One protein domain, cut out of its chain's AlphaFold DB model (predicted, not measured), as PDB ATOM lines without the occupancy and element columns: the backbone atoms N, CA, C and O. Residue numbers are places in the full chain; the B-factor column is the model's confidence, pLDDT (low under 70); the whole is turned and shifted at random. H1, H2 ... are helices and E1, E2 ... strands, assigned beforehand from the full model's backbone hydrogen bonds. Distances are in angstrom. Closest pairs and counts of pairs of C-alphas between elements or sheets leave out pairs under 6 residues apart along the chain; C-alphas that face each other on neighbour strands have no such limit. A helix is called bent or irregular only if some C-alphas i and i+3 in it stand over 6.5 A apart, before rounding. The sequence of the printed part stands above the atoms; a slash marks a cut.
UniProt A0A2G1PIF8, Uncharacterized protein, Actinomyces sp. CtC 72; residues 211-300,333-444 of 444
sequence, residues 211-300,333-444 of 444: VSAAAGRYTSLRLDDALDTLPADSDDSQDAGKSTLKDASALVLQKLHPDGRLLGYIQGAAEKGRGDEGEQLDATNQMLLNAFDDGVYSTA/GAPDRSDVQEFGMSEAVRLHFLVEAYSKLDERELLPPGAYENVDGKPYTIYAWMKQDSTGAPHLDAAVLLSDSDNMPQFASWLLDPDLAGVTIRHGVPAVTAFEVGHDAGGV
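Overview. This is residues 211 to 300 and 333 to 444 of the 444 residues of an uncharacterized protein of Actinomyces sp. CtC 72 (UniProt A0A2G1PIF8). An elongated helical body has H5 in its middle, bundled with H1, H2 and H3, and the long H2 runs along one side with H10 packed along it. On the side of H5 away from H2 lie the short helices H4, H7 and H8, and the small hairpin E1 and E2 packs by the far end of H5. Residues 234 to 240, of which 238 to 240 belong to H2, stick out at one end. The printed part has 202 residues with ten named helices and two named strands, in the order H1 to H6, E1, E2, H7 to H10; the two-stranded sheet is antiparallel and the class is mostly helix. The whole is compact, with a radius of gyration of the C-alphas of 17.2 A and spans of 55 by 33 by 32 A.

Along the chain. H1, residues 211 to 228, begins at C-alpha 211 (-7.156, 11.022, -25.825) and is 25.7 A long. H2, residues 238 to 274, is 53.1 A long, with a kink of 29 degrees near residue 256. H3 is residues 279 to 296, 25.6 A; H4 is residues 339 to 343. H5, residues 345 to 362, is 25.6 A long and ends at C-alpha 362 (-22.651, 32.800, -32.507). H6 is residues 369 to 372, E1 386 to 388, E2 394 to 396, H7 398 to 403, H8 407 to 414, and H9 424 to 427, irregular with C-alphas 424 and 427 7.1 A apart. H10, residues 429 to 443, is 21.4 A long and ends at C-alpha 443 (-17.027, -1.676, -24.537).

Arrangement. H5 is the hub, touching six helices, and H1, H2, H3 and H5 form a bundle, helices grouped together. H1 and H2, a helical hairpin, touch at a shallow tilt of 16 degrees, the closest C-alphas being those of Thr 219 and Asp 259, 5.8 A. H3 touches H5 at a shallow tilt of 16 degrees, the same way, closest at C-alphas 285 and 345, 6.8 A. H10 touches H2 at 21 degrees, a shallow tilt, the same way, closest at Gly 264 and His 439, 4.1 A between C-alphas. H9 touches H2, H4 touches H3, and H7 and H8 touch only at the corner. In the hairpin E1 and E2, N 387 and O 395 are 3.0 A apart, within hydrogen-bond range. The closest C-alphas of H6 and E2, Tyr 372 and Pro 394, are 6.6 A apart. Every O i to N i+4 pair is within range in H1, H3, H4, H5, H7, H8 and H10, and 30 of 33 in H2; H6 and H9 are too short for one.

Size, cuts and confidence. The C-alphas of Asp 236 and Gly 275, the two farthest apart, are 56.5 A apart. Residues 301 to 332 are not printed, and C-alphas 300 and 333 are 17.2 A apart across the cut. The link from H6 to E1 is long. The mean pLDDT of the printed part is 84.6, and residues 232 to 243, 299 to 300, 333 to 336 and 421 to 422 are under 70.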
ATOM      1  N   VAL A 211      -6.357  11.533 -24.699       94.31
ATOM      2  CA  VAL A 211      -7.156  11.022 -25.825       94.31
ATOM      3  C   VAL A 211      -8.486  11.768 -25.941       94.31
ATOM      4  O   VAL A 211      -8.889  12.120 -27.047       94.31
ATOM      5  N   SER A 212      -9.146  12.056 -24.816       95.19
ATOM      6  CA  SER A 212     -10.442  12.749 -24.803       95.19
ATOM      7  C   SER A 212     -10.326  14.186 -25.311       95.19
ATOM      8  O   SER A 212     -11.126  14.612 -26.141       95.19
ATOM      9  N   ALA A 213      -9.279  14.909 -24.907       88.31
ATOM     10  CA  ALA A 213      -9.010  16.250 -25.413       88.31
ATOM     11  C   ALA A 213      -8.629  16.256 -26.899       88.31
ATOM     12  O   ALA A 213      -9.076  17.113 -27.662       88.31
ATOM     13  N   ALA A 214      -7.854  15.270 -27.353       89.88
ATOM     14  CA  ALA A 214      -7.573  15.115 -28.775       89.88
ATOM     15  C   ALA A 214      -8.855  14.855 -29.587       89.88
ATOM     16  O   ALA A 214      -8.996  15.403 -30.683       89.88
ATOM     17  N   ALA A 215      -9.801  14.083 -29.041       94.19
ATOM     18  CA  ALA A 215     -11.106  13.873 -29.655       94.19
ATOM     19  C   ALA A 215     -11.899  15.183 -29.736       94.19
ATOM     20  O   ALA A 215     -12.347  15.526 -30.825       94.19
ATOM     21  N   GLY A 216     -11.981  15.964 -28.654       92.06
ATOM     22  CA  GLY A 216     -12.660  17.268 -28.658       92.06
ATOM     23  C   GLY A 216     -12.080  18.252 -29.671       92.06
ATOM     24  O   GLY A 216     -12.805  18.900 -30.425       92.06
ATOM     25  N   ARG A 217     -10.750  18.302 -29.790       88.62
ATOM     26  CA  ARG A 217     -10.095  19.111 -30.825       88.62
ATOM     27  C   ARG A 217     -10.441  18.621 -32.234       88.62
ATOM     28  O   ARG A 217     -10.682  19.431 -33.126       88.62
ATOM     29  N   TYR A 218     -10.455  17.307 -32.455       88.50
ATOM     30  CA  TYR A 218     -10.790  16.713 -33.750       88.50
ATOM     31  C   TYR A 218     -12.246  16.994 -34.160       88.50
ATOM     32  O   TYR A 218     -12.484  17.385 -35.304       88.50
ATOM     33  N   THR A 219     -13.207  16.857 -33.240       90.56
ATOM     34  CA  THR A 219     -14.626  17.166 -33.501       90.56
ATOM     35  C   THR A 219     -14.837  18.657 -33.772       90.56
ATOM     36  O   THR A 219     -15.522  19.010 -34.731       90.56
ATOM     37  N   SER A 220     -14.155  19.531 -33.022       89.94
ATOM     38  CA  SER A 220     -14.220  20.988 -33.205       89.94
ATOM     39  C   SER A 220     -13.682  21.439 -34.558       89.94
ATOM     40  O   SER A 220     -14.354  22.187 -35.270       89.94
ATOM     41  N   LEU A 221     -12.544  20.886 -34.996       86.00
ATOM     42  CA  LEU A 221     -12.018  21.123 -36.345       86.00
ATOM     43  C   LEU A 221     -12.965  20.602 -37.437       86.00
ATOM     44  O   LEU A 221     -13.126  21.250 -38.471       86.00
ATOM     45  N   ARG A 222     -13.606  19.445 -37.218       88.06
ATOM     46  CA  ARG A 222     -14.589  18.873 -38.152       88.06
ATOM     47  C   ARG A 222     -15.827  19.752 -38.296       88.06
ATOM     48  O   ARG A 222     -16.387  19.840 -39.394       88.06
ATOM     49  N   LEU A 223     -16.274  20.363 -37.203       89.25
ATOM     50  CA  LEU A 223     -17.410  21.273 -37.202       89.25
ATOM     51  C   LEU A 223     -17.052  22.624 -37.831       89.25
ATOM     52  O   LEU A 223     -17.818  23.112 -38.662       89.25
ATOM     53  N   ASP A 224     -15.885  23.188 -37.509       87.94
ATOM     54  CA  ASP A 224     -15.401  24.416 -38.149       87.94
ATOM     55  C   ASP A 224     -15.283  24.258 -39.660       87.94
ATOM     56  O   ASP A 224     -15.832  25.073 -40.394       87.94
ATOM     57  N   ASP A 225     -14.651  23.178 -40.135       85.31
ATOM     58  CA  ASP A 225     -14.523  22.932 -41.572       85.31
ATOM     59  C   ASP A 225     -15.892  22.851 -42.253       85.31
ATOM     60  O   ASP A 225     -16.090  23.434 -43.314       85.31
ATOM     61  N   ALA A 226     -16.868  22.194 -41.614       85.81
ATOM     62  CA  ALA A 226     -18.222  22.111 -42.143       85.81
ATOM     63  C   ALA A 226     -18.868  23.496 -42.267       85.81
ATOM     64  O   ALA A 226     -19.403  23.823 -43.326       85.81
ATOM     65  N   LEU A 227     -18.820  24.307 -41.210       86.75
ATOM     66  CA  LEU A 227     -19.424  25.639 -41.205       86.75
ATOM     67  C   LEU A 227     -18.709  26.605 -42.158       86.75
ATOM     68  O   LEU A 227     -19.364  27.440 -42.772       86.75
ATOM     69  N   ASP A 228     -17.403  26.447 -42.359       85.31
ATOM     70  CA  ASP A 228     -16.620  27.257 -43.294       85.31
ATOM     71  C   ASP A 228     -16.940  26.944 -44.773       85.31
ATOM     72  O   ASP A 228     -16.587  27.724 -45.660       85.31
ATOM     73  N   THR A 229     -17.643  25.839 -45.063       83.25
ATOM     74  CA  THR A 229     -18.169  25.555 -46.414       83.25
ATOM     75  C   THR A 229     -19.432  26.342 -46.762       83.25
ATOM     76  O   THR A 229     -19.867  26.320 -47.920       83.25
ATOM     77  N   LEU A 230     -20.042  27.028 -45.787       83.06
ATOM     78  CA  LEU A 230     -21.226  27.838 -46.039       83.06
ATOM     79  C   LEU A 230     -20.888  28.957 -47.035       83.06
ATOM     80  O   LEU A 230     -19.841  29.602 -46.927       83.06
ATOM     81  N   PRO A 231     -21.750  29.199 -48.037       73.25
ATOM     82  CA  PRO A 231     -21.528  30.286 -48.972       73.25
ATOM     83  C   PRO A 231     -21.537  31.615 -48.214       73.25
ATOM     84  O   PRO A 231     -22.367  31.824 -47.336       73.25
ATOM     85  N   ALA A 232     -20.643  32.534 -48.590       66.25
ATOM     86  CA  ALA A 232     -20.742  33.907 -48.115       66.25
ATOM     87  C   ALA A 232     -22.121  34.463 -48.497       66.25
ATOM     88  O   ALA A 232     -22.528  34.336 -49.661       66.25
ATOM     89  N   ASP A 233     -22.820  35.066 -47.533       58.34
ATOM     90  CA  ASP A 233     -24.112  35.711 -47.759       58.34
ATOM     91  C   ASP A 233     -23.949  36.735 -48.891       58.34
ATOM     92  O   ASP A 233     -23.305  37.774 -48.759       58.34
ATOM     93  N   SER A 234     -24.467  36.383 -50.066       46.62
ATOM     94  CA  SER A 234     -24.379  37.200 -51.283       46.62
ATOM     95  C   SER A 234     -25.687  37.925 -51.587       46.62
ATOM     96  O   SER A 234     -25.774  38.648 -52.580       46.62
ATOM     97  N   ASP A 235     -26.697  37.738 -50.734       54.09
ATOM     98  CA  ASP A 235     -28.029  38.301 -50.879       54.09
ATOM     99  C   ASP A 235     -28.445  38.965 -49.558       54.09
ATOM    100  O   ASP A 235     -28.667  38.287 -48.560       54.09
ATOM    101  N   ASP A 236     -28.572  40.297 -49.550       56.00
ATOM    102  CA  ASP A 236     -28.948  41.117 -48.380       56.00
ATOM    103  C   ASP A 236     -30.433  40.937 -47.964       56.00
ATOM    104  O   ASP A 236     -31.048  41.812 -47.342       56.00
ATOM    105  N   SER A 237     -31.075  39.835 -48.362       59.03
ATOM    106  CA  SER A 237     -32.481  39.571 -48.076       59.03
ATOM    107  C   SER A 237     -32.649  38.927 -46.694       59.03
ATOM    108  O   SER A 237     -31.876  38.070 -46.280       59.03
ATOM    109  N   GLN A 238     -33.711  39.291 -45.963       58.59
ATOM    110  CA  GLN A 238     -34.039  38.656 -44.671       58.59
ATOM    111  C   GLN A 238     -34.271  37.135 -44.776       58.59
ATOM    112  O   GLN A 238     -34.226  36.434 -43.763       58.59
ATOM    113  N   ASP A 239     -34.546  36.627 -45.980       60.28
ATOM    114  CA  ASP A 239     -34.723  35.201 -46.243       60.28
ATOM    115  C   ASP A 239     -33.379  34.472 -46.425       60.28
ATOM    116  O   ASP A 239     -33.302  33.281 -46.115       60.28
ATOM    117  N   ALA A 240     -32.317  35.176 -46.842       60.22
ATOM    118  CA  ALA A 240     -30.973  34.619 -46.983       60.22
ATOM    119  C   ALA A 240     -30.407  34.167 -45.629       60.22
ATOM    120  O   ALA A 240     -30.119  32.984 -45.470       60.22
ATOM    121  N   GLY A 241     -30.402  35.033 -44.607       62.62
ATOM    122  CA  GLY A 241     -29.892  34.676 -43.270       62.62
ATOM    123  C   GLY A 241     -30.637  33.507 -42.603       62.62
ATOM    124  O   GLY A 241     -30.043  32.687 -41.904       62.62
ATOM    125  N   LYS A 242     -31.940  33.343 -42.878       66.50
ATOM    126  CA  LYS A 242     -32.710  32.167 -42.422       66.50
ATOM    127  C   LYS A 242     -32.332  30.890 -43.170       66.50
ATOM    128  O   LYS A 242     -32.377  29.813 -42.575       66.50
ATOM    129  N   SER A 243     -32.009  30.991 -44.459       69.75
ATOM    130  CA  SER A 243     -31.499  29.860 -45.239       69.75
ATOM    131  C   SER A 243     -30.124  29.441 -44.728       69.75
ATOM    132  O   SER A 243     -29.940  28.266 -44.423       69.75
ATOM    133  N   THR A 244     -29.216  30.397 -44.521       79.50
ATOM    134  CA  THR A 244     -27.849  30.149 -44.044       79.50
ATOM    135  C   THR A 244     -27.842  29.483 -42.665       79.50
ATOM    136  O   THR A 244     -27.193  28.453 -42.490       79.50
ATOM    137  N   LEU A 245     -28.653  29.949 -41.704       81.25
ATOM    138  CA  LEU A 245     -28.784  29.297 -40.388       81.25
ATOM    139  C   LEU A 245     -29.381  27.882 -40.475       81.25
ATOM    140  O   LEU A 245     -28.993  26.984 -39.720       81.25
ATOM    141  N   LYS A 246     -30.335  27.650 -41.382       83.25
ATOM    142  CA  LYS A 246     -30.913  26.317 -41.598       83.25
ATOM    143  C   LYS A 246     -29.884  25.354 -42.193       83.25
ATOM    144  O   LYS A 246     -29.820  24.203 -41.759       83.25
ATOM    145  N   ASP A 247     -29.091  25.816 -43.151       85.88
ATOM    146  CA  ASP A 247     -28.032  25.028 -43.779       85.88
ATOM    147  C   ASP A 247     -26.912  24.729 -42.770       85.88
ATOM    148  O   ASP A 247     -26.520  23.572 -42.611       85.88
ATOM    149  N   ALA A 248     -26.512  25.724 -41.971       88.50
ATOM    150  CA  ALA A 248     -25.597  25.551 -40.846       88.50
ATOM    151  C   ALA A 248     -26.124  24.518 -39.834       88.50
ATOM    152  O   ALA A 248     -25.412  23.596 -39.437       88.50
ATOM    153  N   SER A 249     -27.410  24.601 -39.479       88.00
ATOM    154  CA  SER A 249     -28.065  23.641 -38.582       88.00
ATOM    155  C   SER A 249     -28.049  22.211 -39.136       88.00
ATOM    156  O   SER A 249     -27.908  21.249 -38.378       88.00
ATOM    157  N   ALA A 250     -28.212  22.048 -40.450       86.88
ATOM    158  CA  ALA A 250     -28.150  20.743 -41.100       86.88
ATOM    159  C   ALA A 250     -26.726  20.164 -41.077       86.88
ATOM    160  O   ALA A 250     -26.565  18.974 -40.800       86.88
ATOM    161  N   LEU A 251     -25.709  21.001 -41.307       88.19
ATOM    162  CA  LEU A 251     -24.297  20.617 -41.218       88.19
ATOM    163  C   LEU A 251     -23.913  20.201 -39.794       88.19
ATOM    164  O   LEU A 251     -23.340  19.129 -39.617       88.19
ATOM    165  N   VAL A 252     -24.315  20.976 -38.779       90.19
ATOM    166  CA  VAL A 252     -24.130  20.620 -37.361       90.19
ATOM    167  C   VAL A 252     -24.703  19.228 -37.086       90.19
ATOM    168  O   VAL A 252     -23.983  18.340 -36.639       90.19
ATOM    169  N   LEU A 253     -25.980  18.985 -37.414       88.00
ATOM    170  CA  LEU A 253     -26.619  17.680 -37.180       88.00
ATOM    171  C   LEU A 253     -25.906  16.526 -37.899       88.00
ATOM    172  O   LEU A 253     -25.873  15.411 -37.379       88.00
ATOM    173  N   GLN A 254     -25.351  16.783 -39.086       86.88
ATOM    174  CA  GLN A 254     -24.583  15.795 -39.836       86.88
ATOM    175  C   GLN A 254     -23.287  15.405 -39.113       86.88
ATOM    176  O   GLN A 254     -22.904  14.236 -39.179       86.88
ATOM    177  N   LYS A 255     -22.616  16.349 -38.438       87.56
ATOM    178  CA  LYS A 255     -21.356  16.102 -37.714       87.56
ATOM    179  C   LYS A 255     -21.573  15.514 -36.321       87.56
ATOM    180  O   LYS A 255     -20.888  14.559 -35.962       87.56
ATOM    181  N   LEU A 256     -22.640  15.929 -35.637       88.75
ATOM    182  CA  LEU A 256     -23.003  15.409 -34.317       88.75
ATOM    183  C   LEU A 256     -23.101  13.878 -34.256       88.75
ATOM    184  O   LEU A 256     -22.811  13.284 -33.223       88.75
ATOM    185  N   HIS A 257     -23.504  13.218 -35.345       89.38
ATOM    186  CA  HIS A 257     -23.571  11.758 -35.377       89.38
ATOM    187  C   HIS A 257     -22.180  11.094 -35.287       89.38
ATOM    188  O   HIS A 257     -21.952  10.337 -34.343       89.38
ATOM    189  N   PRO A 258     -21.235  11.290 -36.229       90.81
ATOM    190  CA  PRO A 258     -19.900  10.716 -36.082       90.81
ATOM    191  C   PRO A 258     -19.139  11.247 -34.853       90.81
ATOM    192  O   PRO A 258     -18.391  10.469 -34.264       90.81
ATOM    193  N   ASP A 259     -19.369  12.497 -34.422       93.06
ATOM    194  CA  ASP A 259     -18.774  13.073 -33.200       93.06
ATOM    195  C   ASP A 259     -19.244  12.337 -31.935       93.06
ATOM    196  O   ASP A 259     -18.426  11.869 -31.140       93.06
ATOM    197  N   GLY A 260     -20.560  12.152 -31.784       94.44
ATOM    198  CA  GLY A 260     -21.133  11.399 -30.668       94.44
ATOM    199  C   GLY A 260     -20.598   9.972 -30.623       94.44
ATOM    200  O   GLY A 260     -20.197   9.489 -29.568       94.44
ATOM    201  N   ARG A 261     -20.502   9.316 -31.787       95.62
ATOM    202  CA  ARG A 261     -19.924   7.972 -31.907       95.62
ATOM    203  C   ARG A 261     -18.477   7.883 -31.439       95.62
ATOM    204  O   ARG A 261     -18.144   6.914 -30.760       95.62
ATOM    205  N   LEU A 262     -17.634   8.843 -31.814       96.69
ATOM    206  CA  LEU A 262     -16.233   8.896 -31.394       96.69
ATOM    207  C   LEU A 262     -16.126   9.007 -29.870       96.69
ATOM    208  O   LEU A 262     -15.445   8.195 -29.244       96.69
ATOM    209  N   LEU A 263     -16.842   9.963 -29.272       97.44
ATOM    210  CA  LEU A 263     -16.790  10.177 -27.827       97.44
ATOM    211  C   LEU A 263     -17.327   8.967 -27.053       97.44
ATOM    212  O   LEU A 263     -16.699   8.518 -26.095       97.44
ATOM    213  N   GLY A 264     -18.434   8.383 -27.520       97.81
ATOM    214  CA  GLY A 264     -18.983   7.153 -26.953       97.81
ATOM    215  C   GLY A 264     -17.996   5.996 -27.050       97.81
ATOM    216  O   GLY A 264     -17.787   5.281 -26.081       97.81
ATOM    217  N   TYR A 265     -17.322   5.829 -28.188       98.31
ATOM    218  CA  TYR A 265     -16.332   4.769 -28.377       98.31
ATOM    219  C   TYR A 265     -15.154   4.863 -27.400       98.31
ATOM    220  O   TYR A 265     -14.745   3.843 -26.841       98.31
ATOM    221  N   ILE A 266     -14.650   6.075 -27.150       98.56
ATOM    222  CA  ILE A 266     -13.603   6.330 -26.152       98.56
ATOM    223  C   ILE A 266     -14.121   6.028 -24.742       98.56
ATOM    224  O   ILE A 266     -13.453   5.315 -23.995       98.56
ATOM    225  N   GLN A 267     -15.321   6.507 -24.400       98.06
ATOM    226  CA  GLN A 267     -15.948   6.261 -23.100       98.06
ATOM    227  C   GLN A 267     -16.153   4.760 -22.858       98.06
ATOM    228  O   GLN A 267     -15.621   4.228 -21.891       98.06
ATOM    229  N   GLY A 268     -16.807   4.037 -23.767       98.06
ATOM    230  CA  GLY A 268     -17.026   2.595 -23.624       98.06
ATOM    231  C   GLY A 268     -15.729   1.784 -23.529       98.06
ATOM    232  O   GLY A 268     -15.659   0.811 -22.776       98.06
ATOM    233  N   ALA A 269     -14.672   2.191 -24.243       98.31
ATOM    234  CA  ALA A 269     -13.353   1.579 -24.097       98.31
ATOM    235  C   ALA A 269     -12.734   1.863 -22.715       98.31
ATOM    236  O   ALA A 269     -12.195   0.943 -22.097       98.31
ATOM    237  N   ALA A 270     -12.841   3.097 -22.210       98.19
ATOM    238  CA  ALA A 270     -12.368   3.467 -20.877       98.19
ATOM    239  C   ALA A 270     -13.102   2.688 -19.778       98.19
ATOM    240  O   ALA A 270     -12.449   2.088 -18.926       98.19
ATOM    241  N   GLU A 271     -14.435   2.621 -19.832       97.12
ATOM    242  CA  GLU A 271     -15.247   1.880 -18.859       97.12
ATOM    243  C   GLU A 271     -14.868   0.398 -18.832       97.12
ATOM    244  O   GLU A 271     -14.606  -0.175 -17.772       97.12
ATOM    245  N   LYS A 272     -14.748  -0.217 -20.014       96.88
ATOM    246  CA  LYS A 272     -14.342  -1.617 -20.151       96.88
ATOM    247  C   LYS A 272     -12.935  -1.877 -19.617       96.88
ATOM    248  O   LYS A 272     -12.702  -2.913 -18.996       96.88
ATOM    249  N   GLY A 273     -12.007  -0.969 -19.895       96.12
ATOM    250  CA  GLY A 273     -10.619  -1.058 -19.467       96.12
ATOM    251  C   GLY A 273     -10.447  -0.934 -17.959       96.12
ATOM    252  O   GLY A 273      -9.731  -1.724 -17.342       96.12
ATOM    253  N   ARG A 274     -11.110   0.063 -17.373       96.00
ATOM    254  CA  ARG A 274     -10.982   0.431 -15.960       96.00
ATOM    255  C   ARG A 274     -11.808  -0.471 -15.048       96.00
ATOM    256  O   ARG A 274     -11.363  -0.790 -13.948       96.00
ATOM    257  N   GLY A 275     -12.968  -0.931 -15.521       94.94
ATOM    258  CA  GLY A 275     -13.926  -1.666 -14.694       94.94
ATOM    259  C   GLY A 275     -14.530  -0.794 -13.590       94.94
ATOM    260  O   GLY A 275     -14.877  -1.314 -12.531       94.94
ATOM    261  N   ASP A 276     -14.593   0.519 -13.820       92.12
ATOM    262  CA  ASP A 276     -15.160   1.488 -12.887       92.12
ATOM    263  C   ASP A 276     -16.681   1.304 -12.777       92.12
ATOM    264  O   ASP A 276     -17.363   1.023 -13.761       92.12
ATOM    265  N   GLU A 277     -17.225   1.499 -11.577       91.31
ATOM    266  CA  GLU A 277     -18.661   1.407 -11.299       91.31
ATOM    267  C   GLU A 277     -19.092   2.524 -10.331       91.31
ATOM    268  O   GLU A 277     -18.291   3.029  -9.539       91.31
ATOM    269  N   GLY A 278     -20.375   2.904 -10.358       91.06
ATOM    270  CA  GLY A 278     -20.952   3.881  -9.423       91.06
ATOM    271  C   GLY A 278     -20.236   5.237  -9.439       91.06
ATOM    272  O   GLY A 278     -19.958   5.779 -10.501       91.06
ATOM    273  N   GLU A 279     -19.896   5.771  -8.262       88.69
ATOM    274  CA  GLU A 279     -19.249   7.091  -8.124       88.69
ATOM    275  C   GLU A 279     -17.906   7.190  -8.871       88.69
ATOM    276  O   GLU A 279     -17.538   8.261  -9.351       88.69
ATOM    277  N   GLN A 280     -17.169   6.080  -8.988       89.50
ATOM    278  CA  GLN A 280     -15.905   6.049  -9.726       89.50
ATOM    279  C   GLN A 280     -16.143   6.179 -11.234       89.50
ATOM    280  O   GLN A 280     -15.391   6.869 -11.915       89.50
ATOM    281  N   LEU A 281     -17.218   5.564 -11.737       92.44
ATOM    282  CA  LEU A 281     -17.633   5.693 -13.130       92.44
ATOM    283  C   LEU A 281     -18.051   7.129 -13.449       92.44
ATOM    284  O   LEU A 281     -17.623   7.681 -14.459       92.44
ATOM    285  N   ASP A 282     -18.824   7.754 -12.557       91.31
ATOM    286  CA  ASP A 282     -19.232   9.153 -12.700       91.31
ATOM    287  C   ASP A 282     -18.015  10.089 -12.735       91.31
ATOM    288  O   ASP A 282     -17.947  10.984 -13.578       91.31
ATOM    289  N   ALA A 283     -17.020   9.858 -11.871       90.38
ATOM    290  CA  ALA A 283     -15.776  10.629 -11.858       90.38
ATOM    291  C   ALA A 283     -14.960  10.448 -13.150       90.38
ATOM    292  O   ALA A 283     -14.465  11.429 -13.707       90.38
ATOM    293  N   THR A 284     -14.849   9.216 -13.654       92.56
ATOM    294  CA  THR A 284     -14.176   8.907 -14.926       92.56
ATOM    295  C   THR A 284     -14.883   9.565 -16.111       92.56
ATOM    296  O   THR A 284     -14.234  10.198 -16.946       92.56
ATOM    297  N   ASN A 285     -16.213   9.489 -16.162       94.81
ATOM    298  CA  ASN A 285     -17.015  10.104 -17.216       94.81
ATOM    299  C   ASN A 285     -16.934  11.638 -17.172       94.81
ATOM    300  O   ASN A 285     -16.780  12.270 -18.217       94.81
ATOM    301  N   GLN A 286     -16.938  12.241 -15.978       92.50
ATOM    302  CA  GLN A 286     -16.745  13.686 -15.830       92.50
ATOM    303  C   GLN A 286     -15.330  14.116 -16.248       92.50
ATOM    304  O   GLN A 286     -15.174  15.134 -16.917       92.50
ATOM    305  N   MET A 287     -14.297  13.338 -15.903       90.62
ATOM    306  CA  MET A 287     -12.917  13.601 -16.329       90.62
ATOM    307  C   MET A 287     -12.779  13.564 -17.855       90.62
ATOM    308  O   MET A 287     -12.167  14.460 -18.436       90.62
ATOM    309  N   LEU A 288     -13.360  12.547 -18.498       94.50
ATOM    310  CA  LEU A 288     -13.392  12.418 -19.953       94.50
ATOM    311  C   LEU A 288     -14.085  13.624 -20.595       94.50
ATOM    312  O   LEU A 288     -13.531  14.212 -21.522       94.50
ATOM    313  N   LEU A 289     -15.261  14.016 -20.094       92.69
ATOM    314  CA  LEU A 289     -16.036  15.121 -20.662       92.69
ATOM    315  C   LEU A 289     -15.339  16.477 -20.473       92.69
ATOM    316  O   LEU A 289     -15.265  17.264 -21.411       92.69
ATOM    317  N   ASN A 290     -14.747  16.721 -19.301       88.50
ATOM    318  CA  ASN A 290     -13.970  17.936 -19.047       88.50
ATOM    319  C   ASN A 290     -12.764  18.040 -19.989       88.50
ATOM    320  O   ASN A 290     -12.519  19.096 -20.566       88.50
ATOM    321  N   ALA A 291     -12.031  16.940 -20.174       88.62
ATOM    322  CA  ALA A 291     -10.899  16.914 -21.088       88.62
ATOM    323  C   ALA A 291     -11.340  17.093 -22.546       88.62
ATOM    324  O   ALA A 291     -10.676  17.795 -23.304       88.62
ATOM    325  N   PHE A 292     -12.468  16.495 -22.940       92.19
ATOM    326  CA  PHE A 292     -13.070  16.715 -24.251       92.19
ATOM    327  C   PHE A 292     -13.359  18.203 -24.491       92.19
ATOM    328  O   PHE A 292     -12.906  18.743 -25.500       92.19
ATOM    329  N   ASP A 293     -14.009  18.886 -23.545       87.62
ATOM    330  CA  ASP A 293     -14.263  20.330 -23.634       87.62
ATOM    331  C   ASP A 293     -12.965  21.146 -23.710       87.62
ATOM    332  O   ASP A 293     -12.855  22.057 -24.532       87.62
ATOM    333  N   ASP A 294     -11.958  20.816 -22.893       82.56
ATOM    334  CA  ASP A 294     -10.644  21.466 -22.961       82.56
ATOM    335  C   ASP A 294     -10.027  21.321 -24.362       82.56
ATOM    336  O   ASP A 294      -9.407  22.252 -24.872       82.56
ATOM    337  N   GLY A 295     -10.248  20.178 -25.017       84.44
ATOM    338  CA  GLY A 295      -9.902  19.945 -26.415       84.44
ATOM    339  C   GLY A 295     -10.667  20.836 -27.394       84.44
ATOM    340  O   GLY A 295     -10.041  21.489 -28.236       84.44
ATOM    341  N   VAL A 296     -11.997  20.883 -27.273       86.56
ATOM    342  CA  VAL A 296     -12.901  21.675 -28.131       86.56
ATOM    343  C   VAL A 296     -12.529  23.156 -28.121       86.56
ATOM    344  O   VAL A 296     -12.460  23.777 -29.184       86.56
ATOM    345  N   TYR A 297     -12.262  23.702 -26.932       79.31
ATOM    346  CA  TYR A 297     -11.977  25.124 -26.714       79.31
ATOM    347  C   TYR A 297     -10.484  25.440 -26.581       79.31
ATOM    348  O   TYR A 297     -10.119  26.560 -26.214       79.31
ATOM    349  N   SER A 298      -9.601  24.484 -26.892       70.75
ATOM    350  CA  SER A 298      -8.162  24.740 -26.942       70.75
ATOM    351  C   SER A 298      -7.856  25.798 -28.009       70.75
ATOM    352  O   SER A 298      -8.042  25.594 -29.209       70.75
ATOM    353  N   THR A 299      -7.389  26.972 -27.580       50.09
ATOM    354  CA  THR A 299      -6.974  28.026 -28.513       50.09
ATOM    355  C   THR A 299      -5.587  27.698 -29.066       50.09
ATOM    356  O   THR A 299      -4.648  27.413 -28.320       50.09
ATOM    357  N   ALA A 300      -5.424  27.775 -30.389       37.75
ATOM    358  CA  ALA A 300      -4.129  27.600 -31.058       37.75
ATOM    359  C   ALA A 300      -3.050  28.617 -30.596       37.75
ATOM    360  O   ALA A 300      -1.861  28.417 -30.852       37.75
ATOM    361  N   GLY A 333     -11.984  23.257 -17.937       49.09
ATOM    362  CA  GLY A 333     -12.149  22.334 -16.804       49.09
ATOM    363  C   GLY A 333     -12.273  23.019 -15.433       49.09
ATOM    364  O   GLY A 333     -11.280  23.256 -14.742       49.09
ATOM    365  N   ALA A 334     -13.502  23.309 -15.002       52.25
ATOM    366  CA  ALA A 334     -13.774  23.734 -13.635       52.25
ATOM    367  C   ALA A 334     -13.763  22.499 -12.707       52.25
ATOM    368  O   ALA A 334     -14.421  21.503 -13.015       52.25
ATOM    369  N   PRO A 335     -13.043  22.538 -11.570       52.28
ATOM    370  CA  PRO A 335     -12.900  21.391 -10.669       52.28
ATOM    371  C   PRO A 335     -14.201  20.965  -9.964       52.28
ATOM    372  O   PRO A 335     -14.221  19.889  -9.374       52.28
ATOM    373  N   ASP A 336     -15.269  21.766 -10.048       59.31
ATOM    374  CA  ASP A 336     -16.533  21.553  -9.329       59.31
ATOM    375  C   ASP A 336     -17.712  21.126 -10.238       59.31
ATOM    376  O   ASP A 336     -18.853  21.105  -9.780       59.31
ATOM    377  N   ARG A 337     -17.482  20.779 -11.518       73.38
ATOM    378  CA  ARG A 337     -18.572  20.313 -12.404       73.38
ATOM    379  C   ARG A 337     -19.105  18.942 -12.011       73.38
ATOM    380  O   ARG A 337     -18.333  18.013 -11.769       73.38
ATOM    381  N   SER A 338     -20.426  18.804 -12.064       83.12
ATOM    382  CA  SER A 338     -21.147  17.565 -11.762       83.12
ATOM    383  C   SER A 338     -22.194  17.205 -12.821       83.12
ATOM    384  O   SER A 338     -23.155  16.506 -12.509       83.12
ATOM    385  N   ASP A 339     -22.033  17.659 -14.067       87.06
ATOM    386  CA  ASP A 339     -23.017  17.476 -15.147       87.06
ATOM    387  C   ASP A 339     -23.336  15.996 -15.395       87.06
ATOM    388  O   ASP A 339     -24.493  15.618 -15.582       87.06
ATOM    389  N   VAL A 340     -22.320  15.126 -15.336       89.69
ATOM    390  CA  VAL A 340     -22.509  13.675 -15.478       89.69
ATOM    391  C   VAL A 340     -23.368  13.116 -14.344       89.69
ATOM    392  O   VAL A 340     -24.233  12.281 -14.593       89.69
ATOM    393  N   GLN A 341     -23.175  13.595 -13.115       88.75
ATOM    394  CA  GLN A 341     -23.964  13.169 -11.954       88.75
ATOM    395  C   GLN A 341     -25.391  13.733 -12.001       88.75
ATOM    396  O   GLN A 341     -26.333  13.071 -11.567       88.75
ATOM    397  N   GLU A 342     -25.558  14.952 -12.517       88.69
ATOM    398  CA  GLU A 342     -26.840  15.655 -12.566       88.69
ATOM    399  C   GLU A 342     -27.745  15.153 -13.701       88.69
ATOM    400  O   GLU A 342     -28.937  14.915 -13.486       88.69
ATOM    401  N   PHE A 343     -27.188  14.955 -14.900       89.12
ATOM    402  CA  PHE A 343     -27.950  14.632 -16.111       89.12
ATOM    403  C   PHE A 343     -27.749  13.193 -16.605       89.12
ATOM    404  O   PHE A 343     -28.570  12.681 -17.370       89.12
ATOM    405  N   GLY A 344     -26.676  12.527 -16.174       92.19
ATOM    406  CA  GLY A 344     -26.180  11.302 -16.794       92.19
ATOM    407  C   GLY A 344     -25.327  11.591 -18.034       92.19
ATOM    408  O   GLY A 344     -25.525  12.584 -18.735       92.19
ATOM    409  N   MET A 345     -24.392  10.685 -18.337       93.12
ATOM    410  CA  MET A 345     -23.382  10.883 -19.386       93.12
ATOM    411  C   MET A 345     -23.981  11.216 -20.764       93.12
ATOM    412  O   MET A 345     -23.550  12.168 -21.405       93.12
ATOM    413  N   SER A 346     -25.014  10.494 -21.209       92.19
ATOM    414  CA  SER A 346     -25.637  10.728 -22.522       92.19
ATOM    415  C   SER A 346     -26.232  12.134 -22.673       92.19
ATOM    416  O   SER A 346     -26.105  12.748 -23.733       92.19
ATOM    417  N   GLU A 347     -26.889  12.652 -21.630       91.44
ATOM    418  CA  GLU A 347     -27.500  13.985 -21.672       91.44
ATOM    419  C   GLU A 347     -26.453  15.085 -21.479       91.44
ATOM    420  O   GLU A 347     -26.518  16.100 -22.171       91.44
ATOM    421  N   ALA A 348     -25.446  14.860 -20.629       92.56
ATOM    422  CA  ALA A 348     -24.301  15.757 -20.512       92.56
ATOM    423  C   ALA A 348     -23.599  15.915 -21.876       92.56
ATOM    424  O   ALA A 348     -23.484  17.024 -22.390       92.56
ATOM    425  N   VAL A 349     -23.271  14.809 -22.552       93.31
ATOM    426  CA  VAL A 349     -22.694  14.825 -23.909       93.31
ATOM    427  C   VAL A 349     -23.574  15.594 -24.894       93.31
ATOM    428  O   VAL A 349     -23.072  16.417 -25.660       93.31
ATOM    429  N   ARG A 350     -24.896  15.369 -24.869       91.75
ATOM    430  CA  ARG A 350     -25.841  16.101 -25.725       91.75
ATOM    431  C   ARG A 350     -25.716  17.603 -25.527       91.75
ATOM    432  O   ARG A 350     -25.646  18.336 -26.510       91.75
ATOM    433  N   LEU A 351     -25.744  18.060 -24.278       91.88
ATOM    434  CA  LEU A 351     -25.720  19.480 -23.977       91.88
ATOM    435  C   LEU A 351     -24.368  20.097 -24.342       91.88
ATOM    436  O   LEU A 351     -24.369  21.147 -24.970       91.88
ATOM    437  N   HIS A 352     -23.245  19.437 -24.059       92.06
ATOM    438  CA  HIS A 352     -21.907  19.952 -24.380       92.06
ATOM    439  C   HIS A 352     -21.691  20.121 -25.891       92.06
ATOM    440  O   HIS A 352     -21.243  21.175 -26.339       92.06
ATOM    441  N   PHE A 353     -22.131  19.149 -26.697       93.00
ATOM    442  CA  PHE A 353     -22.140  19.294 -28.156       93.00
ATOM    443  C   PHE A 353     -23.021  20.452 -28.639       93.00
ATOM    444  O   PHE A 353     -22.714  21.105 -29.637       93.00
ATOM    445  N   LEU A 354     -24.141  20.713 -27.957       92.88
ATOM    446  CA  LEU A 354     -24.988  21.858 -28.284       92.88
ATOM    447  C   LEU A 354     -24.330  23.174 -27.882       92.88
ATOM    448  O   LEU A 354     -24.433  24.126 -28.647       92.88
ATOM    449  N   VAL A 355     -23.636  23.239 -26.746       92.00
ATOM    450  CA  VAL A 355     -22.869  24.430 -26.359       92.00
ATOM    451  C   VAL A 355     -21.871  24.775 -27.458       92.00
ATOM    452  O   VAL A 355     -21.920  25.884 -27.979       92.00
ATOM    453  N   GLU A 356     -21.061  23.808 -27.892       91.50
ATOM    454  CA  GLU A 356     -20.106  24.010 -28.985       91.50
ATOM    455  C   GLU A 356     -20.793  24.493 -30.267       91.50
ATOM    456  O   GLU A 356     -20.388  25.495 -30.860       91.50
ATOM    457  N   ALA A 357     -21.858  23.807 -30.688       92.00
ATOM    458  CA  ALA A 357     -22.569  24.154 -31.908       92.00
ATOM    459  C   ALA A 357     -23.130  25.581 -31.865       92.00
ATOM    460  O   ALA A 357     -22.950  26.337 -32.817       92.00
ATOM    461  N   TYR A 358     -23.801  25.964 -30.777       91.94
ATOM    462  CA  TYR A 358     -24.375  27.301 -30.649       91.94
ATOM    463  C   TYR A 358     -23.296  28.378 -30.512       91.94
ATOM    464  O   TYR A 358     -23.451  29.434 -31.119       91.94
ATOM    465  N   SER A 359     -22.191  28.111 -29.812       90.31
ATOM    466  CA  SER A 359     -21.052  29.034 -29.740       90.31
ATOM    467  C   SER A 359     -20.394  29.252 -31.103       90.31
ATOM    468  O   SER A 359     -20.173  30.390 -31.497       90.31
ATOM    469  N   LYS A 360     -20.179  28.204 -31.905       89.25
ATOM    470  CA  LYS A 360     -19.610  28.360 -33.256       89.25
ATOM    471  C   LYS A 360     -20.557  29.040 -34.252       89.25
ATOM    472  O   LYS A 360     -20.087  29.635 -35.226       89.25
ATOM    473  N   LEU A 361     -21.875  28.936 -34.045       88.69
ATOM    474  CA  LEU A 361     -22.874  29.701 -34.803       88.69
ATOM    475  C   LEU A 361     -22.884  31.179 -34.387       88.69
ATOM    476  O   LEU A 361     -22.981  32.044 -35.252       88.69
ATOM    477  N   ASP A 362     -22.774  31.456 -33.085       87.50
ATOM    478  CA  ASP A 362     -22.651  32.800 -32.507       87.50
ATOM    479  C   ASP A 362     -21.410  33.530 -33.042       87.50
ATOM    480  O   ASP A 362     -21.528  34.620 -33.593       87.50
ATOM    481  N   GLU A 363     -20.247  32.873 -33.009       85.25
ATOM    482  CA  GLU A 363     -18.970  33.380 -33.540       85.25
ATOM    483  C   GLU A 363     -19.022  33.740 -35.034       85.25
ATOM    484  O   GLU A 363     -18.234  34.556 -35.513       85.25
ATOM    485  N   ARG A 364     -19.937  33.115 -35.782       84.94
ATOM    486  CA  ARG A 364     -20.159  33.352 -37.215       84.94
ATOM    487  C   ARG A 364     -21.338  34.290 -37.485       84.94
ATOM    488  O   ARG A 364     -21.740  34.425 -38.636       84.94
ATOM    489  N   GLU A 365     -21.896  34.907 -36.442       85.06
ATOM    490  CA  GLU A 365     -23.054  35.809 -36.505       85.06
ATOM    491  C   GLU A 365     -24.297  35.156 -37.146       85.06
ATOM    492  O   GLU A 365     -25.150  35.822 -37.730       85.06
ATOM    493  N   LEU A 366     -24.417  33.827 -37.036       85.06
ATOM    494  CA  LEU A 366     -25.509  33.057 -37.641       85.06
ATOM    495  C   LEU A 366     -26.740  32.954 -36.734       85.06
ATOM    496  O   LEU A 366     -27.819  32.583 -37.203       85.06
ATOM    497  N   LEU A 367     -26.605  33.253 -35.439       86.25
ATOM    498  CA  LEU A 367     -27.735  33.245 -34.514       86.25
ATOM    499  C   LEU A 367     -28.652  34.461 -34.740       86.25
ATOM    500  O   LEU A 367     -28.184  35.567 -35.010       86.25
ATOM    501  N   PRO A 368     -29.981  34.287 -34.628       83.31
ATOM    502  CA  PRO A 368     -30.911  35.391 -34.821       83.31
ATOM    503  C   PRO A 368     -30.794  36.410 -33.671       83.31
ATOM    504  O   PRO A 368     -30.630  35.997 -32.527       83.31
ATOM    505  N   PRO A 369     -30.993  37.724 -33.911       81.25
ATOM    506  CA  PRO A 369     -30.903  38.743 -32.857       81.25
ATOM    507  C   PRO A 369     -31.817  38.492 -31.646       81.25
ATOM    508  O   PRO A 369     -31.434  38.775 -30.514       81.25
ATOM    509  N   GLY A 370     -33.001  37.910 -31.873       84.31
ATOM    510  CA  GLY A 370     -33.937  37.541 -30.804       84.31
ATOM    511  C   GLY A 370     -33.395  36.476 -29.844       84.31
ATOM    512  O   GLY A 370     -33.828  36.408 -28.703       84.31
ATOM    513  N   ALA A 371     -32.366  35.714 -30.236       86.88
ATOM    514  CA  ALA A 371     -31.742  34.709 -29.374       86.88
ATOM    515  C   ALA A 371     -31.131  35.301 -28.090       86.88
ATOM    516  O   ALA A 371     -30.938  34.575 -27.116       86.88
ATOM    517  N   TYR A 372     -30.852  36.607 -28.062       88.88
ATOM    518  CA  TYR A 372     -30.270  37.301 -26.910       88.88
ATOM    519  C   TYR A 372     -31.277  38.183 -26.172       88.88
ATOM    520  O   TYR A 372     -30.901  38.865 -25.216       88.88
ATOM    521  N   GLU A 373     -32.540  38.199 -26.599       87.00
ATOM    522  CA  GLU A 373     -33.588  39.048 -26.049       87.00
ATOM    523  C   GLU A 373     -34.683  38.211 -25.382       87.00
ATOM    524  O   GLU A 373     -35.048  37.133 -25.829       87.00
ATOM    525  N   ASN A 374     -35.238  38.719 -24.285       81.31
ATOM    526  CA  ASN A 374     -36.402  38.124 -23.651       81.31
ATOM    527  C   ASN A 374     -37.695  38.463 -24.414       81.31
ATOM    528  O   ASN A 374     -37.715  39.292 -25.319       81.31
ATOM    529  N   VAL A 375     -38.822  37.905 -23.962       78.44
ATOM    530  CA  VAL A 375     -40.158  38.134 -24.554       78.44
ATOM    531  C   VAL A 375     -40.596  39.608 -24.649       78.44
ATOM    532  O   VAL A 375     -41.529  39.914 -25.390       78.44
ATOM    533  N   ASP A 376     -39.953  40.517 -23.907       81.12
ATOM    534  CA  ASP A 376     -40.203  41.963 -23.943       81.12
ATOM    535  C   ASP A 376     -39.250  42.712 -24.907       81.12
ATOM    536  O   ASP A 376     -39.273  43.947 -24.945       81.12
ATOM    537  N   GLY A 377     -38.392  42.001 -25.651       79.50
ATOM    538  CA  GLY A 377     -37.368  42.567 -26.539       79.50
ATOM    539  C   GLY A 377     -36.206  43.219 -25.787       79.50
ATOM    540  O   GLY A 377     -35.624  44.199 -26.254       79.50
ATOM    541  N   LYS A 378     -35.923  42.774 -24.554       83.06
ATOM    542  CA  LYS A 378     -34.795  43.272 -23.752       83.06
ATOM    543  C   LYS A 378     -33.691  42.228 -23.682       83.06
ATOM    544  O   LYS A 378     -34.025  41.069 -23.458       83.06
ATOM    545  N   PRO A 379     -32.408  42.623 -23.732       83.94
ATOM    546  CA  PRO A 379     -31.305  41.682 -23.599       83.94
ATOM    547  C   PRO A 379     -31.422  40.814 -22.343       83.94
ATOM    548  O   PRO A 379     -31.769  41.314 -21.265       83.94
ATOM    549  N   TYR A 380     -31.101  39.531 -22.466       83.50
ATOM    550  CA  TYR A 380     -30.967  38.642 -21.323       83.50
ATOM    551  C   TYR A 380     -29.810  39.115 -20.434       83.50
ATOM    552  O   TYR A 380     -28.645  39.019 -20.792       83.50
ATOM    553  N   THR A 381     -30.130  39.626 -19.243       80.44
ATOM    554  CA  THR A 381     -29.128  40.018 -18.230       80.44
ATOM    555  C   THR A 381     -28.994  38.998 -17.101       80.44
ATOM    556  O   THR A 381     -28.257  39.228 -16.147       80.44
ATOM    557  N   ILE A 382     -29.791  37.928 -17.147       81.25
ATOM    558  CA  ILE A 382     -29.843  36.890 -16.110       81.25
ATOM    559  C   ILE A 382     -28.802  35.791 -16.333       81.25
ATOM    560  O   ILE A 382     -28.420  35.127 -15.378       81.25
ATOM    561  N   TYR A 383     -28.343  35.618 -17.574       87.81
ATOM    562  CA  TYR A 383     -27.400  34.580 -17.963       87.81
ATOM    563  C   TYR A 383     -25.981  35.138 -17.918       87.81
ATOM    564  O   TYR A 383     -25.626  36.010 -18.706       87.81
ATOM    565  N   ALA A 384     -25.155  34.643 -16.993       86.38
ATOM    566  CA  ALA A 384     -23.773  35.106 -16.834       86.38
ATOM    567  C   ALA A 384     -22.892  34.809 -18.065       86.38
ATOM    568  O   ALA A 384     -21.898  35.499 -18.303       86.38
ATOM    569  N   TRP A 385     -23.274  33.791 -18.835       87.94
ATOM    570  CA  TRP A 385     -22.630  33.343 -20.068       87.94
ATOM    571  C   TRP A 385     -23.110  34.087 -21.324       87.94
ATOM    572  O   TRP A 385     -22.565  33.854 -22.394       87.94
ATOM    573  N   MET A 386     -24.085  34.999 -21.223       89.31
ATOM    574  CA  MET A 386     -24.440  35.916 -22.313       89.31
ATOM    575  C   MET A 386     -23.837  37.288 -22.039       89.31
ATOM    576  O   MET A 386     -24.317  38.040 -21.187       89.31
ATOM    577  N   LYS A 387     -22.756  37.619 -22.744       81.12
ATOM    578  CA  LYS A 387     -22.008  38.864 -22.536       81.12
ATOM    579  C   LYS A 387     -22.121  39.774 -23.744       81.12
ATOM    580  O   LYS A 387     -22.493  39.352 -24.828       81.12
ATOM    581  N   GLN A 388     -21.789  41.044 -23.546       80.88
ATOM    582  CA  GLN A 388     -21.527  41.958 -24.651       80.88
ATOM    583  C   GLN A 388     -20.034  41.955 -24.953       80.88
ATOM    584  O   GLN A 388     -19.214  41.993 -24.031       80.88
ATOM    585  N   ASP A 389     -19.682  41.875 -26.230       73.06
ATOM    586  CA  ASP A 389     -18.303  41.960 -26.687       73.06
ATOM    587  C   ASP A 389     -17.780  43.409 -26.577       73.06
ATOM    588  O   ASP A 389     -18.445  44.323 -26.079       73.06
ATOM    589  N   SER A 390     -16.565  43.650 -27.075       73.50
ATOM    590  CA  SER A 390     -15.980  44.998 -27.088       73.50
ATOM    591  C   SER A 390     -16.747  46.018 -27.948       73.50
ATOM    592  O   SER A 390     -16.542  47.225 -27.782       73.50
ATOM    593  N   THR A 391     -17.625  45.557 -28.843       74.00
ATOM    594  CA  THR A 391     -18.456  46.383 -29.729       74.00
ATOM    595  C   THR A 391     -19.867  46.618 -29.175       74.00
ATOM    596  O   THR A 391     -20.584  47.489 -29.670       74.00
ATOM    597  N   GLY A 392     -20.238  45.923 -28.094       76.19
ATOM    598  CA  GLY A 392     -21.568  45.959 -27.489       76.19
ATOM    599  C   GLY A 392     -22.536  44.921 -28.066       76.19
ATOM    600  O   GLY A 392     -23.703  44.912 -27.662       76.19
ATOM    601  N   ALA A 393     -22.079  44.064 -28.983       81.44
ATOM    602  CA  ALA A 393     -22.851  42.969 -29.552       81.44
ATOM    603  C   ALA A 393     -22.944  41.801 -28.552       81.44
ATOM    604  O   ALA A 393     -21.951  41.481 -27.888       81.44
ATOM    605  N   PRO A 394     -24.128  41.190 -28.383       84.56
ATOM    606  CA  PRO A 394     -24.273  40.036 -27.509       84.56
ATOM    607  C   PRO A 394     -23.557  38.814 -28.105       84.56
ATOM    608  O   PRO A 394     -23.571  38.632 -29.317       84.56
ATOM    609  N   HIS A 395     -22.941  38.000 -27.251       87.38
ATOM    610  CA  HIS A 395     -22.259  36.758 -27.617       87.38
ATOM    611  C   HIS A 395     -22.388  35.712 -26.504       87.38
ATOM    612  O   HIS A 395     -22.654  36.041 -25.337       87.38
ATOM    613  N   LEU A 396     -22.170  34.451 -26.868       89.75
ATOM    614  CA  LEU A 396     -22.124  33.312 -25.960       89.75
ATOM    615  C   LEU A 396     -20.693  33.093 -25.456       89.75
ATOM    616  O   LEU A 396     -19.763  32.897 -26.230       89.75
ATOM    617  N   ASP A 397     -20.511  33.069 -24.140       87.00
ATOM    618  CA  ASP A 397     -19.244  32.730 -23.495       87.00
ATOM    619  C   ASP A 397     -19.273  31.256 -23.067       87.00
ATOM    620  O   ASP A 397     -19.745  30.919 -21.978       87.00
ATOM    621  N   ALA A 398     -18.788  30.376 -23.948       86.38
ATOM    622  CA  ALA A 398     -18.763  28.931 -23.716       86.38
ATOM    623  C   ALA A 398     -17.956  28.543 -22.470       86.38
ATOM    624  O   ALA A 398     -18.343  27.633 -21.739       86.38
ATOM    625  N   ALA A 399     -16.859  29.254 -22.193       81.56
ATOM    626  CA  ALA A 399     -16.036  28.989 -21.021       81.56
ATOM    627  C   ALA A 399     -16.823  29.266 -19.737       81.56
ATOM    628  O   ALA A 399     -16.819  28.438 -18.830       81.56
ATOM    629  N   VAL A 400     -17.559  30.384 -19.672       83.06
ATOM    630  CA  VAL A 400     -18.453  30.662 -18.536       83.06
ATOM    631  C   VAL A 400     -19.589  29.652 -18.472       83.06
ATOM    632  O   VAL A 400     -19.871  29.141 -17.389       83.06
ATOM    633  N   LEU A 401     -20.220  29.356 -19.608       85.44
ATOM    634  CA  LEU A 401     -21.352  28.439 -19.679       85.44
ATOM    635  C   LEU A 401     -20.987  27.079 -19.095       85.44
ATOM    636  O   LEU A 401     -21.720  26.551 -18.271       85.44
ATOM    637  N   LEU A 402     -19.823  26.564 -19.463       83.75
ATOM    638  CA  LEU A 402     -19.378  25.274 -18.987       83.75
ATOM    639  C   LEU A 402     -18.776  25.383 -17.568       83.75
ATOM    640  O   LEU A 402     -18.843  24.435 -16.805       83.75
ATOM    641  N   SER A 403     -18.221  26.523 -17.137       76.25
ATOM    642  CA  SER A 403     -17.523  26.638 -15.835       76.25
ATOM    643  C   SER A 403     -18.359  26.397 -14.566       76.25
ATOM    644  O   SER A 403     -17.768  26.229 -13.500       76.25
ATOM    645  N   ASP A 404     -19.690  26.388 -14.651       76.81
ATOM    646  CA  ASP A 404     -20.595  26.275 -13.501       76.81
ATOM    647  C   ASP A 404     -21.773  25.356 -13.851       76.81
ATOM    648  O   ASP A 404     -22.438  25.564 -14.868       76.81
ATOM    649  N   SER A 405     -22.054  24.363 -13.004       73.94
ATOM    650  CA  SER A 405     -23.150  23.415 -13.232       73.94
ATOM    651  C   SER A 405     -24.519  24.102 -13.257       73.94
ATOM    652  O   SER A 405     -25.411  23.649 -13.967       73.94
ATOM    653  N   ASP A 406     -24.692  25.249 -12.586       83.44
ATOM    654  CA  ASP A 406     -25.952  26.007 -12.615       83.44
ATOM    655  C   ASP A 406     -26.251  26.621 -14.000       83.44
ATOM    656  O   ASP A 406     -27.400  26.981 -14.292       83.44
ATOM    657  N   ASN A 407     -25.247  26.757 -14.873       88.62
ATOM    658  CA  ASN A 407     -25.411  27.341 -16.205       88.62
ATOM    659  C   ASN A 407     -25.979  26.344 -17.222       88.62
ATOM    660  O   ASN A 407     -26.713  26.755 -18.123       88.62
ATOM    661  N   MET A 408     -25.712  25.046 -17.071       88.44
ATOM    662  CA  MET A 408     -26.186  24.018 -18.003       88.44
ATOM    663  C   MET A 408     -27.722  23.883 -18.028       88.44
ATOM    664  O   MET A 408     -28.301  23.908 -19.121       88.44
ATOM    665  N   PRO A 409     -28.439  23.868 -16.883       89.44
ATOM    666  CA  PRO A 409     -29.898  23.962 -16.863       89.44
ATOM    667  C   PRO A 409     -30.434  25.255 -17.491       89.44
ATOM    668  O   PRO A 409     -31.469  25.239 -18.163       89.44
ATOM    669  N   GLN A 410     -29.744  26.385 -17.288       91.31
ATOM    670  CA  GLN A 410     -30.133  27.669 -17.881       91.31
ATOM    671  C   GLN A 410     -30.014  27.627 -19.404       91.31
ATOM    672  O   GLN A 410     -30.943  28.041 -20.096       91.31
ATOM    673  N   PHE A 411     -28.914  27.076 -19.919       91.81
ATOM    674  CA  PHE A 411     -28.709  26.859 -21.345       91.81
ATOM    675  C   PHE A 411     -29.768  25.916 -21.925       91.81
ATOM    676  O   PHE A 411     -30.421  26.256 -22.909       91.81
ATOM    677  N   ALA A 412     -30.032  24.780 -21.273       90.00
ATOM    678  CA  ALA A 412     -31.075  23.845 -21.694       90.00
ATOM    679  C   ALA A 412     -32.466  24.503 -21.746       90.00
ATOM    680  O   ALA A 412     -33.246  24.236 -22.662       90.00
ATOM    681  N   SER A 413     -32.770  25.394 -20.797       89.44
ATOM    682  CA  SER A 413     -33.992  26.203 -20.820       89.44
ATOM    683  C   SER A 413     -33.992  27.225 -21.958       89.44
ATOM    684  O   SER A 413     -35.034  27.431 -22.578       89.44
ATOM    685  N   TRP A 414     -32.861  27.879 -22.223       90.50
ATOM    686  CA  TRP A 414     -32.722  28.855 -23.304       90.50
ATOM    687  C   TRP A 414     -32.893  28.219 -24.690       90.50
ATOM    688  O   TRP A 414     -33.516  28.816 -25.558       90.50
ATOM    689  N   LEU A 415     -32.481  26.963 -24.889       89.75
ATOM    690  CA  LEU A 415     -32.719  26.222 -26.141       89.75
ATOM    691  C   LEU A 415     -34.208  26.069 -26.518       89.75
ATOM    692  O   LEU A 415     -34.527  25.689 -27.649       89.75
ATOM    693  N   LEU A 416     -35.123  26.327 -25.577       86.81
ATOM    694  CA  LEU A 416     -36.573  26.316 -25.788       86.81
ATOM    695  C   LEU A 416     -37.137  27.688 -26.188       86.81
ATOM    696  O   LEU A 416     -38.355  27.804 -26.363       86.81
ATOM    697  N   ASP A 417     -36.290  28.709 -26.320       84.12
ATOM    698  CA  ASP A 417     -36.695  30.052 -26.711       84.12
ATOM    699  C   ASP A 417     -37.418  30.036 -28.081       84.12
ATOM    700  O   ASP A 417     -36.950  29.385 -29.027       84.12
ATOM    701  N   PRO A 418     -38.574  30.715 -28.221       81.62
ATOM    702  CA  PRO A 418     -39.294  30.813 -29.489       81.62
ATOM    703  C   PRO A 418     -38.460  31.344 -30.659       81.62
ATOM    704  O   PRO A 418     -38.697  30.920 -31.793       81.62
ATOM    705  N   ASP A 419     -37.477  32.211 -30.420       80.56
ATOM    706  CA  ASP A 419     -36.604  32.733 -31.476       80.56
ATOM    707  C   ASP A 419     -35.588  31.687 -31.963       80.56
ATOM    708  O   ASP A 419     -35.103  31.757 -33.095       80.56
ATOM    709  N   LEU A 420     -35.378  30.621 -31.184       79.62
ATOM    710  CA  LEU A 420     -34.663  29.412 -31.598       79.62
ATOM    711  C   LEU A 420     -35.592  28.331 -32.180       79.62
ATOM    712  O   LEU A 420     -35.129  27.267 -32.606       79.62
ATOM    713  N   ALA A 421     -36.907  28.574 -32.274       69.31
ATOM    714  CA  ALA A 421     -37.863  27.585 -32.784       69.31
ATOM    715  C   ALA A 421     -37.617  27.204 -34.258       69.31
ATOM    716  O   ALA A 421     -38.038  26.125 -34.695       69.31
ATOM    717  N   GLY A 422     -36.909  28.047 -35.017       65.25
ATOM    718  CA  GLY A 422     -36.459  27.758 -36.382       65.25
ATOM    719  C   GLY A 422     -35.214  26.866 -36.474       65.25
ATOM    720  O   GLY A 422     -34.937  26.334 -37.547       65.25
ATOM    721  N   VAL A 423     -34.489  26.667 -35.371       74.12
ATOM    722  CA  VAL A 423     -33.213  25.944 -35.347       74.12
ATOM    723  C   VAL A 423     -33.460  24.461 -35.070       74.12
ATOM    724  O   VAL A 423     -34.053  24.081 -34.057       74.12
ATOM    725  N   THR A 424     -33.013  23.593 -35.979       74.88
ATOM    726  CA  THR A 424     -33.251  22.143 -35.886       74.88
ATOM    727  C   THR A 424     -32.307  21.427 -34.920       74.88
ATOM    728  O   THR A 424     -32.568  20.278 -34.565       74.88
ATOM    729  N   ILE A 425     -31.233  22.087 -34.473       80.56
ATOM    730  CA  ILE A 425     -30.185  21.474 -33.646       80.56
ATOM    731  C   ILE A 425     -30.596  21.278 -32.184       80.56
ATOM    732  O   ILE A 425     -30.105  20.341 -31.571       80.56
ATOM    733  N   ARG A 426     -31.555  22.057 -31.650       71.62
ATOM    734  CA  ARG A 426     -31.977  22.075 -30.224       71.62
ATOM    735  C   ARG A 426     -32.237  20.706 -29.583       71.62
ATOM    736  O   ARG A 426     -32.183  20.552 -28.366       71.62
ATOM    737  N   HIS A 427     -32.562  19.706 -30.400       71.31
ATOM    738  CA  HIS A 427     -32.830  18.356 -29.935       71.31
ATOM    739  C   HIS A 427     -31.548  17.542 -29.720       71.31
ATOM    740  O   HIS A 427     -31.548  16.701 -28.831       71.31
ATOM    741  N   GLY A 428     -30.472  17.753 -30.489       71.75
ATOM    742  CA  GLY A 428     -29.190  17.037 -30.343       71.75
ATOM    743  C   GLY A 428     -29.270  15.502 -30.434       71.75
ATOM    744  O   GLY A 428     -28.275  14.820 -30.230       71.75
ATOM    745  N   VAL A 429     -30.445  14.942 -30.749       73.69
ATOM    746  CA  VAL A 429     -30.751  13.502 -30.696       73.69
ATOM    747  C   VAL A 429     -29.764  12.641 -31.496       73.69
ATOM    748  O   VAL A 429     -29.390  11.585 -30.985       73.69
ATOM    749  N   PRO A 430     -29.290  13.052 -32.696       77.75
ATOM    750  CA  PRO A 430     -28.292  12.272 -33.421       77.75
ATOM    751  C   PRO A 430     -27.000  12.031 -32.634       77.75
ATOM    752  O   PRO A 430     -26.450  10.941 -32.757       77.75
ATOM    753  N   ALA A 431     -26.552  12.991 -31.811       79.25
ATOM    754  CA  ALA A 431     -25.357  12.832 -30.981       79.25
ATOM    755  C   ALA A 431     -25.552  11.730 -29.939       79.25
ATOM    756  O   ALA A 431     -24.718  10.841 -29.832       79.25
ATOM    757  N   VAL A 432     -26.687  11.735 -29.232       86.56
ATOM    758  CA  VAL A 432     -26.985  10.764 -28.161       86.56
ATOM    759  C   VAL A 432     -27.114   9.347 -28.702       86.56
ATOM    760  O   VAL A 432     -26.468   8.427 -28.212       86.56
ATOM    761  N   THR A 433     -27.920   9.156 -29.749       89.00
ATOM    762  CA  THR A 433     -28.098   7.820 -30.335       89.00
ATOM    763  C   THR A 433     -26.783   7.284 -30.898       89.00
ATOM    764  O   THR A 433     -26.496   6.093 -30.791       89.00
ATOM    765  N   ALA A 434     -25.966   8.147 -31.504       91.31
ATOM    766  CA  ALA A 434     -24.666   7.746 -32.012       91.31
ATOM    767  C   ALA A 434     -23.668   7.457 -30.881       91.31
ATOM    768  O   ALA A 434     -22.925   6.480 -30.974       91.31
ATOM    769  N   PHE A 435     -23.699   8.246 -29.807       96.06
ATOM    770  CA  PHE A 435     -22.903   8.053 -28.602       96.06
ATOM    771  C   PHE A 435     -23.122   6.674 -27.989       96.06
ATOM    772  O   PHE A 435     -22.157   5.934 -27.839       96.06
ATOM    773  N   GLU A 436     -24.370   6.262 -27.767       95.81
ATOM    774  CA  GLU A 436     -24.686   4.927 -27.237       95.81
ATOM    775  C   GLU A 436     -24.153   3.803 -28.144       95.81
ATOM    776  O   GLU A 436     -23.579   2.817 -27.683       95.81
ATOM    777  N   VAL A 437     -24.266   3.969 -29.466       95.06
ATOM    778  CA  VAL A 437     -23.727   2.996 -30.430       95.06
ATOM    779  C   VAL A 437     -22.195   2.953 -30.410       95.06
ATOM    780  O   VAL A 437     -21.611   1.890 -30.628       95.06
ATOM    781  N   GLY A 438     -21.546   4.101 -30.213       96.38
ATOM    782  CA  GLY A 438     -20.099   4.207 -30.037       96.38
ATOM    783  C   GLY A 438     -19.652   3.517 -28.753       96.38
ATOM    784  O   GLY A 438     -18.775   2.658 -28.804       96.38
ATOM    785  N   HIS A 439     -20.322   3.827 -27.644       97.25
ATOM    786  CA  HIS A 439     -20.121   3.229 -26.327       97.25
ATOM    787  C   HIS A 439     -20.143   1.705 -26.384       97.25
ATOM    788  O   HIS A 439     -19.163   1.053 -26.017       97.25
ATOM    789  N   ASP A 440     -21.194   1.130 -26.967       96.38
ATOM    790  CA  ASP A 440     -21.291  -0.318 -27.122       96.38
ATOM    791  C   ASP A 440     -20.142  -0.874 -27.975       96.38
ATOM    792  O   ASP A 440     -19.574  -1.920 -27.667       96.38
ATOM    793  N   ALA A 441     -19.752  -0.185 -29.050       95.56
ATOM    794  CA  ALA A 441     -18.649  -0.632 -29.894       95.56
ATOM    795  C   ALA A 441     -17.294  -0.611 -29.162       95.56
ATOM    796  O   ALA A 441     -16.480  -1.517 -29.379       95.56
ATOM    797  N   GLY A 442     -17.068   0.383 -28.300       96.38
ATOM    798  CA  GLY A 442     -15.863   0.522 -27.482       96.38
ATOM    799  C   GLY A 442     -15.797  -0.488 -26.334       96.38
ATOM    800  O   GLY A 442     -14.715  -0.993 -26.033       96.38
ATOM    801  N   GLY A 443     -16.944  -0.838 -25.741       94.88
ATOM    802  CA  GLY A 443     -17.027  -1.676 -24.537       94.88
ATOM    803  C   GLY A 443     -17.079  -3.200 -24.748       94.88
ATOM    804  O   GLY A 443     -16.934  -3.970 -23.787       94.88
ATOM    805  N   VAL A 444     -17.282  -3.667 -25.989       89.25
ATOM    806  CA  VAL A 444     -17.409  -5.109 -26.319       89.25
ATOM    807  C   VAL A 444     -16.107  -5.873 -26.147       89.25
ATOM    808  O   VAL A 444     -15.140  -5.554 -26.881       89.25
TER     809      VAL A 444